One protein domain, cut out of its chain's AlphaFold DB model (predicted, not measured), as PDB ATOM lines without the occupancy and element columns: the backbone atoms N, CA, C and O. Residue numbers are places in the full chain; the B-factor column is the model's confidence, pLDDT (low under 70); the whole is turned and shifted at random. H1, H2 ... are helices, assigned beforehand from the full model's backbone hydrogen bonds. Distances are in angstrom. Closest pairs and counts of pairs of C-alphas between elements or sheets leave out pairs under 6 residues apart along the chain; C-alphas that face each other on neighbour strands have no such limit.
ATOM      1  N   TYR A   4     115.155 141.168  94.308       96.06
ATOM      2  CA  TYR A   4     116.462 141.543  93.783       96.06
ATOM      3  C   TYR A   4     117.547 141.395  94.843       96.06
ATOM      4  O   TYR A   4     118.626 140.922  94.498       96.06
ATOM      5  N   VAL A   5     117.244 141.673  96.116       97.25
ATOM      6  CA  VAL A   5     118.151 141.379  97.240       97.25
ATOM      7  C   VAL A   5     118.436 139.878  97.313       97.25
ATOM      8  O   VAL A   5     119.595 139.469  97.283       97.25
ATOM      9  N   VAL A   6     117.399 139.030  97.285       98.06
ATOM     10  CA  VAL A   6     117.568 137.561  97.307       98.06
ATOM     11  C   VAL A   6     118.419 137.071  96.128       98.06
ATOM     12  O   VAL A   6     119.316 136.240  96.294       98.06
ATOM     13  N   ARG A   7     118.159 137.581  94.916       98.12
ATOM     14  CA  ARG A   7     118.956 137.253  93.721       98.12
ATOM     15  C   ARG A   7     120.400 137.755  93.840       98.12
ATOM     16  O   ARG A   7     121.311 137.043  93.418       98.12
ATOM     17  N   GLY A   8     120.601 138.928  94.432       98.38
ATOM     18  CA  GLY A   8     121.906 139.509  94.732       98.38
ATOM     19  C   GLY A   8     122.744 138.630  95.644       98.38
ATOM     20  O   GLY A   8     123.854 138.261  95.270       98.38
ATOM     21  N   VAL A   9     122.180 138.193  96.770       98.56
ATOM     22  CA  VAL A   9     122.844 137.284  97.718       98.56
ATOM     23  C   VAL A   9     123.232 135.966  97.040       98.56
ATOM     24  O   VAL A   9     124.369 135.513  97.153       98.56
ATOM     25  N   LYS A  10     122.329 135.367  96.250       98.44
ATOM     26  CA  LYS A  10     122.636 134.141  95.486       98.44
ATOM     27  C   LYS A  10     123.780 134.349  94.488       98.44
ATOM     28  O   LYS A  10     124.647 133.483  94.353       98.44
ATOM     29  N   LYS A  11     123.800 135.491  93.792       98.50
ATOM     30  CA  LYS A  11     124.890 135.849  92.875       98.50
ATOM     31  C   LYS A  11     126.202 136.053  93.633       98.50
ATOM     32  O   LYS A  11     127.236 135.616  93.136       98.50
ATOM     33  N   LEU A  12     126.149 136.639  94.828       98.44
ATOM     34  CA  LEU A  12     127.308 136.843  95.689       98.44
ATOM     35  C   LEU A  12     127.905 135.506  96.148       98.44
ATOM     36  O   LEU A  12     129.085 135.286  95.919       98.44
ATOM     37  N   PHE A  13     127.098 134.547  96.617       98.69
ATOM     38  CA  PHE A  13     127.577 133.184  96.916       98.69
ATOM     39  C   PHE A  13     128.280 132.515  95.729       98.69
ATOM     40  O   PHE A  13     129.297 131.835  95.898       98.69
ATOM     41  N   SER A  14     127.719 132.674  94.526       98.56
ATOM     42  CA  SER A  14     128.328 132.145  93.304       98.56
ATOM     43  C   SER A  14     129.657 132.832  92.999       98.56
ATOM     44  O   SER A  14     130.595 132.158  92.582       98.56
ATOM     45  N   LEU A  15     129.741 134.150  93.190       98.56
ATOM     46  CA  LEU A  15     130.968 134.911  92.994       98.56
ATOM     47  C   LEU A  15     132.034 134.501  94.013       98.56
ATOM     48  O   LEU A  15     133.146 134.182  93.607       98.56
ATOM     49  N   THR A  16     131.690 134.418  95.300       98.81
ATOM     50  CA  THR A  16     132.592 133.973  96.372       98.81
ATOM     51  C   THR A  16     133.157 132.584  96.080       98.81
ATOM     52  O   THR A  16     134.366 132.395  96.170       98.81
ATOM     53  N   ARG A  17     132.327 131.627  95.626       98.75
ATOM     54  CA  ARG A  17     132.805 130.301  95.180       98.75
ATOM     55  C   ARG A  17     133.860 130.423  94.077       98.75
ATOM     56  O   ARG A  17     134.893 129.765  94.137       98.75
ATOM     57  N   THR A  18     133.600 131.258  93.072       98.56
ATOM     58  CA  THR A  18     134.543 131.483  91.971       98.56
ATOM     59  C   THR A  18     135.849 132.103  92.462       98.56
ATOM     60  O   THR A  18     136.907 131.638  92.054       98.56
ATOM     61  N   LYS A  19     135.799 133.105  93.348       98.56
ATOM     62  CA  LYS A  19     137.002 133.766  93.876       98.56
ATOM     63  C   LYS A  19     137.845 132.827  94.738       98.56
ATOM     64  O   LYS A  19     139.053 132.795  94.560       98.56
ATOM     65  N   ILE A  20     137.223 132.003  95.584       98.75
ATOM     66  CA  ILE A  20     137.925 130.956  96.346       98.75
ATOM     67  C   ILE A  20     138.624 129.974  95.400       98.75
ATOM     68  O   ILE A  20     139.803 129.686  95.584       98.75
ATOM     69  N   ARG A  21     137.931 129.489  94.359       98.69
ATOM     70  CA  ARG A  21     138.536 128.585  93.369       98.69
ATOM     71  C   ARG A  21     139.748 129.227  92.689       98.69
ATOM     72  O   ARG A  21     140.804 128.616  92.663       98.69
ATOM     73  N   LEU A  22     139.615 130.460  92.197       98.56
ATOM     74  CA  LEU A  22     140.725 131.190  91.571       98.56
ATOM     75  C   LEU A  22     141.892 131.420  92.543       98.56
ATOM     76  O   LEU A  22     143.050 131.358  92.134       98.56
ATOM     77  N   ALA A  23     141.607 131.626  93.831       98.50
ATOM     78  CA  ALA A  23     142.627 131.734  94.867       98.50
ATOM     79  C   ALA A  23     143.427 130.429  94.992       98.50
ATOM     80  O   ALA A  23     144.658 130.477  95.009       98.50
ATOM     81  N   LYS A  24     142.735 129.280  95.015       98.25
ATOM     82  CA  LYS A  24     143.348 127.942  95.030       98.25
ATOM     83  C   LYS A  24     144.167 127.682  93.768       98.25
ATOM     84  O   LYS A  24     145.333 127.320  93.882       98.25
ATOM     85  N   ASP A  25     143.600 127.963  92.594       98.19
ATOM     86  CA  ASP A  25     144.281 127.834  91.294       98.19
ATOM     87  C   ASP A  25     145.566 128.691  91.238       98.19
ATOM     88  O   ASP A  25     146.532 128.338  90.568       98.19
ATOM     89  N   SER A  26     145.600 129.792  91.996       97.88
ATOM     90  CA  SER A  26     146.737 130.718  92.099       97.88
ATOM     91  C   SER A  26     147.643 130.459  93.315       97.88
ATOM     92  O   SER A  26     148.433 131.327  93.692       97.88
ATOM     93  N   ASN A  27     147.529 129.298  93.972       97.69
ATOM     94  CA  ASN A  27     148.308 128.924  95.163       97.69
ATOM     95  C   ASN A  27     148.244 129.972  96.299       97.69
ATOM     96  O   ASN A  27     149.233 130.320  96.962       97.69
ATOM     97  N   THR A  28     147.058 130.536  96.516       97.44
ATOM     98  CA  THR A  28     146.753 131.390  97.669       97.44
ATOM     99  C   THR A  28     146.369 130.495  98.842       97.44
ATOM    100  O   THR A  28     145.415 129.732  98.743       97.44
ATOM    101  N   ILE A  29     147.114 130.580  99.946       97.38
ATOM    102  CA  ILE A  29     146.878 129.753 101.143       97.38
ATOM    103  C   ILE A  29     146.189 130.579 102.230       97.38
ATOM    104  O   ILE A  29     145.148 130.185 102.755       97.38
ATOM    105  N   LEU A  30     146.767 131.737 102.552       98.44
ATOM    106  CA  LEU A  30     146.283 132.639 103.594       98.44
ATOM    107  C   LEU A  30     145.384 133.725 103.007       98.44
ATOM    108  O   LEU A  30     145.590 134.164 101.872       98.44
ATOM    109  N   THR A  31     144.428 134.189 103.801       98.31
ATOM    110  CA  THR A  31     143.669 135.402 103.491       98.31
ATOM    111  C   THR A  31     144.524 136.653 103.706       98.31
ATOM    112  O   THR A  31     145.583 136.608 104.336       98.31
ATOM    113  N   ARG A  32     144.072 137.794 103.180       96.62
ATOM    114  CA  ARG A  32     144.639 139.112 103.476       96.62
ATOM    115  C   ARG A  32     143.503 140.129 103.692       96.62
ATOM    116  O   ARG A  32     142.893 140.518 102.703       96.62
ATOM    117  N   PRO A  33     143.241 140.595 104.928       95.56
ATOM    118  CA  PRO A  33     143.982 140.324 106.164       95.56
ATOM    119  C   PRO A  33     143.819 138.876 106.654       95.56
ATOM    120  O   PRO A  33     143.007 138.113 106.130       95.56
ATOM    121  N   ASN A  34     144.631 138.488 107.636       96.19
ATOM    122  CA  ASN A  34     144.549 137.190 108.300       96.19
ATOM    123  C   ASN A  34     144.564 137.413 109.824       96.19
ATOM    124  O   ASN A  34     145.632 137.748 110.346       96.19
ATOM    125  N   PRO A  35     143.428 137.246 110.527       97.88
ATOM    126  CA  PRO A  35     142.125 136.775 110.031       97.88
ATOM    127  C   PRO A  35     141.330 137.827 109.228       97.88
ATOM    128  O   PRO A  35     141.736 138.983 109.123       97.88
ATOM    129  N   LEU A  36     140.206 137.401 108.640       98.44
ATOM    130  CA  LEU A  36     139.220 138.252 107.967       98.44
ATOM    131  C   LEU A  36     138.459 139.129 108.984       98.44
ATOM    132  O   LEU A  36     137.773 138.584 109.853       98.44
ATOM    133  N   PRO A  37     138.585 140.465 108.910       97.25
ATOM    134  CA  PRO A  37     138.225 141.343 110.020       97.25
ATOM    135  C   PRO A  37     136.721 141.578 110.188       97.25
ATOM    136  O   PRO A  37     136.265 141.753 111.312       97.25
ATOM    137  N   ILE A  38     135.928 141.589 109.111       97.75
ATOM    138  CA  ILE A  38     134.476 141.787 109.228       97.75
ATOM    139  C   ILE A  38     133.837 140.538 109.829       97.75
ATOM    140  O   ILE A  38     132.935 140.650 110.654       97.75
ATOM    141  N   ILE A  39     134.308 139.355 109.433       98.31
ATOM    142  CA  ILE A  39     133.829 138.091 109.999       98.31
ATOM    143  C   ILE A  39     134.205 137.983 111.480       98.31
ATOM    144  O   ILE A  39     133.356 137.625 112.296       98.31
ATOM    145  N   GLU A  40     135.443 138.341 111.838       97.75
ATOM    146  CA  GLU A  40     135.866 138.391 113.243       97.75
ATOM    147  C   GLU A  40     134.998 139.381 114.038       97.75
ATOM    148  O   GLU A  40     134.532 139.050 115.122       97.75
ATOM    149  N   PHE A  41     134.689 140.551 113.474       95.62
ATOM    150  CA  PHE A  41     133.859 141.558 114.137       95.62
ATOM    151  C   PHE A  41     132.385 141.144 114.305       95.62
ATOM    152  O   PHE A  41     131.805 141.351 115.369       95.62
ATOM    153  N   LEU A  42     131.750 140.587 113.267       95.25
ATOM    154  CA  LEU A  42     130.304 140.310 113.265       95.25
ATOM    155  C   LEU A  42     129.930 138.951 113.866       95.25
ATOM    156  O   LEU A  42     128.826 138.811 114.396       95.25
ATOM    157  N   SER A  43     130.821 137.966 113.766       95.62
ATOM    158  CA  SER A  43     130.531 136.569 114.108       95.62
ATOM    159  C   SER A  43     131.533 135.949 115.084       95.62
ATOM    160  O   SER A  43     131.342 134.794 115.455       95.62
ATOM    161  N   ASP A  44     132.575 136.684 115.498       96.31
ATOM    162  CA  ASP A  44     133.660 136.206 116.380       96.31
ATOM    163  C   ASP A  44     134.404 134.971 115.822       96.31
ATOM    164  O   ASP A  44     134.996 134.162 116.537       96.31
ATOM    165  N   GLU A  45     134.375 134.802 114.496       97.94
ATOM    166  CA  GLU A  45     134.969 133.665 113.795       97.94
ATOM    167  C   GLU A  45     136.321 134.050 113.185       97.94
ATOM    168  O   GLU A  45     136.446 135.006 112.420       97.94
ATOM    169  N   LYS A  46     137.364 133.266 113.482       98.00
ATOM    170  CA  LYS A  46     138.740 133.546 113.033       98.00
ATOM    171  C   LYS A  46     139.098 132.755 111.782       98.00
ATOM    172  O   LYS A  46     139.602 131.624 111.838       98.00
ATOM    173  N   ILE A  47     138.868 133.382 110.633       98.31
ATOM    174  CA  ILE A  47     139.114 132.797 109.310       98.31
ATOM    175  C   ILE A  47     140.381 133.387 108.712       98.31
ATOM    176  O   ILE A  47     140.430 134.570 108.405       98.31
ATOM    177  N   GLY A  48     141.399 132.544 108.536       98.06
ATOM    178  CA  GLY A  48     142.724 132.965 108.071       98.06
ATOM    179  C   GLY A  48     143.238 132.275 106.811       98.06
ATOM    180  O   GLY A  48     144.330 132.581 106.334       98.06
ATOM    181  N   THR A  49     142.493 131.303 106.283       98.75
ATOM    182  CA  THR A  49     142.924 130.472 105.150       98.75
ATOM    183  C   THR A  49     141.835 130.363 104.094       98.75
ATOM    184  O   THR A  49     140.644 130.478 104.393       98.75
ATOM    185  N   VAL A  50     142.244 130.112 102.849       98.56
ATOM    186  CA  VAL A  50     141.323 129.928 101.718       98.56
ATOM    187  C   VAL A  50     140.419 128.705 101.922       98.56
ATOM    188  O   VAL A  50     139.240 128.761 101.580       98.56
ATOM    189  N   ASP A  51     140.919 127.632 102.539       98.44
ATOM    190  CA  ASP A  51     140.100 126.452 102.856       98.44
ATOM    191  C   ASP A  51     139.029 126.759 103.908       98.44
ATOM    192  O   ASP A  51     137.855 126.454 103.696       98.44
ATOM    193  N   LYS A  52     139.384 127.482 104.979       98.56
ATOM    194  CA  LYS A  52     138.394 127.935 105.968       98.56
ATOM    195  C   LYS A  52     137.353 128.874 105.354       98.56
ATOM    196  O   LYS A  52     136.196 128.841 105.758       98.56
ATOM    197  N   CYS A  53     137.723 129.682 104.355       98.69
ATOM    198  CA  CYS A  53     136.754 130.494 103.613       98.69
ATOM    199  C   CYS A  53     135.725 129.628 102.869       98.69
ATOM    200  O   CYS A  53     134.550 129.987 102.805       98.69
ATOM    201  N   GLU A  54     136.145 128.496 102.294       98.62
ATOM    202  CA  GLU A  54     135.237 127.570 101.609       98.62
ATOM    203  C   GLU A  54     134.259 126.910 102.580       98.62
ATOM    204  O   GLU A  54     133.049 126.925 102.332       98.62
ATOM    205  N   GLU A  55     134.773 126.396 103.697       98.56
ATOM    206  CA  GLU A  55     133.975 125.800 104.770       98.56
ATOM    207  C   GLU A  55     132.964 126.805 105.335       98.56
ATOM    208  O   GLU A  55     131.767 126.515 105.431       98.56
ATOM    209  N   TYR A  56     133.422 128.023 105.636       98.75
ATOM    210  CA  TYR A  56     132.571 129.069 106.189       98.75
ATOM    211  C   TYR A  56     131.501 129.528 105.205       98.75
ATOM    212  O   TYR A  56     130.345 129.691 105.580       98.75
ATOM    213  N   ARG A  57     131.824 129.639 103.912       98.50
ATOM    214  CA  ARG A  57     130.824 129.927 102.875       98.50
ATOM    215  C   ARG A  57     129.692 128.891 102.875       98.50
ATOM    216  O   ARG A  57     128.530 129.261 102.705       98.50
ATOM    217  N   GLU A  58     129.995 127.604 103.053       98.38
ATOM    218  CA  GLU A  58     128.955 126.569 103.163       98.38
ATOM    219  C   GLU A  58     128.171 126.665 104.480       98.38
ATOM    220  O   GLU A  58     126.958 126.444 104.470       98.38
ATOM    221  N   LYS A  59     128.823 127.043 105.591       98.38
ATOM    222  CA  LYS A  59     128.148 127.355 106.864       98.38
ATOM    223  C   LYS A  59     127.122 128.475 106.667       98.38
ATOM    224  O   LYS A  59     125.943 128.244 106.927       98.38
ATOM    225  N   LEU A  60     127.534 129.612 106.097       98.19
ATOM    226  CA  LEU A  60     126.659 130.753 105.804       98.19
ATOM    227  C   LEU A  60     125.471 130.363 104.929       98.19
ATOM    228  O   LEU A  60     124.336 130.745 105.194       98.19
ATOM    229  N   LYS A  61     125.707 129.555 103.891       97.75
ATOM    230  CA  LYS A  61     124.638 129.097 102.997       97.75
ATOM    231  C   LYS A  61     123.578 128.265 103.727       97.75
ATOM    232  O   LYS A  61     122.409 128.330 103.349       97.75
ATOM    233  N   LYS A  62     123.976 127.470 104.724       97.62
ATOM    234  CA  LYS A  62     123.068 126.632 105.524       97.62
ATOM    235  C   LYS A  62     122.331 127.429 106.600       97.62
ATOM    236  O   LYS A  62     121.193 127.088 106.900       97.62
ATOM    237  N   SER A  63     122.967 128.449 107.174       96.12
ATOM    238  CA  SER A  63     122.403 129.252 108.265       96.12
ATOM    239  C   SER A  63     121.643 130.498 107.808       96.12
ATOM    240  O   SER A  63     120.986 131.132 108.629       96.12
ATOM    241  N   LEU A  64     121.737 130.877 106.530       97.56
ATOM    242  CA  LEU A  64     121.079 132.067 105.998       97.56
ATOM    243  C   LEU A  64     119.550 131.971 106.087       97.56
ATOM    244  O   LEU A  64     118.925 131.147 105.417       97.56
ATOM    245  N   ASP A  65     118.954 132.911 106.817       97.19
ATOM    246  CA  ASP A  65     117.510 133.102 106.898       97.19
ATOM    247  C   ASP A  65     117.082 134.347 106.106       97.19
ATOM    248  O   ASP A  65     117.272 135.487 106.530       97.19
ATOM    249  N   PHE A  66     116.446 134.135 104.950       97.25
ATOM    250  CA  PHE A  66     115.934 135.226 104.113       97.25
ATOM    251  C   PHE A  66     114.730 135.973 104.712       97.25
ATOM    252  O   PHE A  66     114.343 137.013 104.169       97.25
ATOM    253  N   SER A  67     114.108 135.465 105.781       96.44
ATOM    254  CA  SER A  67     113.062 136.187 106.511       96.44
ATOM    255  C   SER A  67     113.642 137.223 107.483       96.44
ATOM    256  O   SER A  67     112.994 138.236 107.751       96.44
ATOM    257  N   ASN A  68     114.897 137.042 107.910       97.56
ATOM    258  CA  ASN A  68     115.609 137.934 108.815       97.56
ATOM    259  C   ASN A  68     116.542 138.889 108.047       97.56
ATOM    260  O   ASN A  68     117.543 138.491 107.448       97.56
ATOM    261  N   GLN A  69     116.234 140.187 108.093       97.50
ATOM    262  CA  GLN A  69     117.012 141.222 107.404       97.50
ATOM    263  C   GLN A  69     118.467 141.302 107.881       97.50
ATOM    264  O   GLN A  69     119.367 141.450 107.055       97.50
ATOM    265  N   MET A  70     118.697 141.156 109.189       96.69
ATOM    266  CA  MET A  70     120.037 141.187 109.775       96.69
ATOM    267  C   MET A  70     120.855 139.963 109.354       96.69
ATOM    268  O   MET A  70     122.011 140.110 108.971       96.69
ATOM    269  N   SER A  71     120.241 138.772 109.323       97.69
ATOM    270  CA  SER A  71     120.895 137.548 108.825       97.69
ATOM    271  C   SER A  71     121.391 137.722 107.385       97.69
ATOM    272  O   SER A  71     122.535 137.386 107.069       97.69
ATOM    273  N   VAL A  72     120.561 138.315 106.519       98.44
ATOM    274  CA  VAL A  72     120.943 138.630 105.137       98.44
ATOM    275  C   VAL A  72     122.074 139.658 105.086       98.44
ATOM    276  O   VAL A  72     123.035 139.441 104.350       98.44
ATOM    277  N   ALA A  73     121.980 140.746 105.854       98.25
ATOM    278  CA  ALA A  73     122.967 141.822 105.829       98.25
ATOM    279  C   ALA A  73     124.358 141.366 106.296       98.25
ATOM    280  O   ALA A  73     125.345 141.616 105.605       98.25
ATOM    281  N   ILE A  74     124.422 140.627 107.410       98.06
ATOM    282  CA  ILE A  74     125.662 140.021 107.917       98.06
ATOM    283  C   ILE A  74     126.257 139.093 106.855       98.06
ATOM    284  O   ILE A  74     127.401 139.278 106.449       98.06
ATOM    285  N   THR A  75     125.449 138.177 106.309       98.75
ATOM    286  CA  THR A  75     125.916 137.228 105.286       98.75
ATOM    287  C   THR A  75     126.487 137.943 104.059       98.75
ATOM    288  O   THR A  75     127.481 137.500 103.489       98.75
ATOM    289  N   VAL A  76     125.881 139.053 103.624       98.81
ATOM    290  CA  VAL A  76     126.412 139.850 102.510       98.81
ATOM    291  C   VAL A  76     127.792 140.401 102.851       98.81
ATOM    292  O   VAL A  76     128.712 140.212 102.061       98.81
ATOM    293  N   PHE A  77     127.955 141.049 104.003       98.75
ATOM    294  CA  PHE A  77     129.236 141.641 104.394       98.75
ATOM    295  C   PHE A  77     130.335 140.596 104.588       98.75
ATOM    296  O   PHE A  77     131.433 140.777 104.067       98.75
ATOM    297  N   GLU A  78     130.030 139.461 105.212       98.75
ATOM    298  CA  GLU A  78     130.987 138.366 105.382       98.75
ATOM    299  C   GLU A  78     131.404 137.734 104.044       98.75
ATOM    300  O   GLU A  78     132.572 137.406 103.837       98.75
ATOM    301  N   LEU A  79     130.484 137.604 103.081       98.88
ATOM    302  CA  LEU A  79     130.832 137.125 101.738       98.88
ATOM    303  C   LEU A  79     131.734 138.109 100.976       98.88
ATOM    304  O   LEU A  79     132.563 137.658 100.181       98.88
ATOM    305  N   LEU A  80     131.572 139.422 101.181       98.75
ATOM    306  CA  LEU A  80     132.460 140.439 100.603       98.75
ATOM    307  C   LEU A  80     133.842 140.393 101.259       98.75
ATOM    308  O   LEU A  80     134.836 140.489 100.544       98.75
ATOM    309  N   ASP A  81     133.899 140.178 102.575       98.69
ATOM    310  CA  ASP A  81     135.150 140.026 103.322       98.69
ATOM    311  C   ASP A  81     135.957 138.821 102.820       98.69
ATOM    312  O   ASP A  81     137.142 138.945 102.512       98.69
ATOM    313  N   ILE A  82     135.295 137.676 102.586       98.81
ATOM    314  CA  ILE A  82     135.933 136.525 101.925       98.81
ATOM    315  C   ILE A  82     136.464 136.913 100.543       98.81
ATOM    316  O   ILE A  82     137.594 136.567 100.206       98.81
ATOM    317  N   ILE A  83     135.656 137.588  99.715       98.69
ATOM    318  CA  ILE A  83     136.059 137.953  98.351       98.69
ATOM    319  C   ILE A  83     137.318 138.822  98.371       98.69
ATOM    320  O   ILE A  83     138.282 138.476  97.689       98.69
ATOM    321  N   GLU A  84     137.340 139.913  99.139       98.25
ATOM    322  CA  GLU A  84     138.532 140.767  99.235       98.25
ATOM    323  C   GLU A  84     139.718 140.011  99.831       98.25
ATOM    324  O   GLU A  84     140.836 140.099  99.322       98.25
ATOM    325  N   GLY A  85     139.447 139.193 100.846       98.25
ATOM    326  CA  GLY A  85     140.435 138.406 101.559       98.25
ATOM    327  C   GLY A  85     141.207 137.406 100.707       98.25
ATOM    328  O   GLY A  85     142.358 137.106 101.022       98.25
ATOM    329  N   VAL A  86     140.605 136.879  99.637       98.56
ATOM    330  CA  VAL A  86     141.226 135.830  98.807       98.56
ATOM    331  C   VAL A  86     141.696 136.317  97.439       98.56
ATOM    332  O   VAL A  86     142.482 135.626  96.796       98.56
ATOM    333  N   LYS A  87     141.235 137.481  96.968       97.62
ATOM    334  CA  LYS A  87     141.414 137.876  95.560       97.62
ATOM    335  C   LYS A  87     142.784 138.472  95.206       97.62
ATOM    336  O   LYS A  87     143.139 138.576  94.035       97.62
ATOM    337  N   TYR A  88     143.571 138.833  96.217       96.38
ATOM    338  CA  TYR A  88     144.760 139.684  96.106       96.38
ATOM    339  C   TYR A  88     145.932 139.136  95.266       96.38
ATOM    340  O   TYR A  88     146.828 139.908  94.940       96.38
ATOM    341  N   LYS A  89     145.984 137.832  94.949       96.69
ATOM    342  CA  LYS A  89     147.054 137.244  94.112       96.69
ATOM    343  C   LYS A  89     146.705 137.111  92.630       96.69
ATOM    344  O   LYS A  89     147.610 136.874  91.838       96.69
ATOM    345  N   PHE A  90     145.425 137.182  92.266       96.94
ATOM    346  CA  PHE A  90     144.970 136.852  90.909       96.94
ATOM    347  C   PHE A  90     144.105 137.928  90.263       96.94
ATOM    348  O   PHE A  90     143.887 137.881  89.054       96.94
ATOM    349  N   GLU A  91     143.583 138.876  91.041       96.94
ATOM    350  CA  GLU A  91     142.898 140.028  90.472       96.94
ATOM    351  C   GLU A  91     143.901 141.085  90.001       96.94
ATOM    352  O   GLU A  91     144.856 141.379  90.724       96.94
ATOM    353  N   PRO A  92     143.652 141.696  88.834       95.56
ATOM    354  CA  PRO A  92     144.293 142.942  88.434       95.56
ATOM    355  C   PRO A  92     144.216 144.030  89.516       95.56
ATOM    356  O   PRO A  92     143.228 144.122  90.254       95.56
ATOM    357  N   GLU A  93     145.246 144.879  89.588       92.94
ATOM    358  CA  GLU A  93     145.369 145.932  90.606       92.94
ATOM    359  C   GLU A  93     144.185 146.903  90.590       92.94
ATOM    360  O   GLU A  93     143.725 147.329  91.647       92.94
ATOM    361  N   GLU A  94     143.618 147.190  89.416       90.94
ATOM    362  CA  GLU A  94     142.466 148.078  89.272       90.94
ATOM    363  C   GLU A  94     141.180 147.551  89.931       90.94
ATOM    364  O   GLU A  94     140.232 148.313  90.140       90.94
ATOM    365  N   TYR A  95     141.120 146.253  90.245       95.31
ATOM    366  CA  TYR A  95     140.018 145.650  90.989       95.31
ATOM    367  C   TYR A  95     140.326 145.513  92.478       95.31
ATOM    368  O   TYR A  95     139.438 145.137  93.244       95.31
TER     369      TYR A  95
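Overview. This is residues 4 to 95 of the 204 residues of an uncharacterized protein of Candidatus Altiarchaeales archaeon (UniProt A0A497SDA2). Three long helices, H1, H3 and H4, stand side by side in an up-and-down bundle, their centres making a triangle, and a short fourth helix, H2, packs on H4 on the side turned away from H1. The long link from H1 to H2 runs past one end of the bundle, and residues 88 to 95 make a tail without a named helix after H4. The printed part has 92 residues, 62 of them in four named helices, in the order H1, H2, H3, H4, and no named strand; the class is all helix. The whole is compact, with a radius of gyration of the C-alphas of 12.6 A, and its outline is rounded, with spans of 37 by 27 by 22 A.

Arrangement. H1, residues 4 to 25, H3, residues 50 to 63, and H4, residues 69 to 87, form the bundle, up and down in that each runs against the one before it in the chain. H1 and H3 touch at a shallow tilt of 22 degrees, opposite ways; their closest C-alphas, those of Ile 20 and Val 50, are 6.4 A apart. H1 and H4 touch at a shallow tilt of 25 degrees, the same way, with the closest C-alphas, those of Thr 16 and Ile 83, 5.6 A apart. H3 and H4 are a helical hairpin; they touch at a shallow tilt of 15 degrees, opposite ways, and their closest C-alphas, those of Cys 53 and Ile 82, are 6.3 A apart. H4 is the hub, touching three other helices. The third of these is H2, residues 37 to 43, which touches residues 74 to 81 of H4 alone, at a shallow tilt of 29 degrees, opposite ways; the closest C-alphas, those of Ile 39 and Glu 78, are 5.4 A apart. H2 is apart from H1 and from H3. In H1, H2, H3 and H4 every O i to N i+4 pair is within hydrogen-bond range.

Along the chain. H1 begins at C-alpha 4 at (116.462, 141.543, 93.783) and is 31.1 A long to C-alpha 25. H2 measures 9.9 A from C-alpha 37 to C-alpha 43. H3 begins at C-alpha 50 at (141.323, 129.928, 101.718) and is 20.0 A long to C-alpha 63. H4 is 27.3 A long from C-alpha 69 to C-alpha 87, which is at (141.414, 137.876, 95.560).

Size, cuts and confidence. The two C-alphas farthest apart, those of Asn 27 and Ser 67, are 37.7 A from each other. The link from H1 to H2, 11 residues, is long; that from H2 to H3 is short and that from H3 to H4 tight. The printed part has no cut. The mean pLDDT of the printed part is 97.7, and no printed residue is under 70.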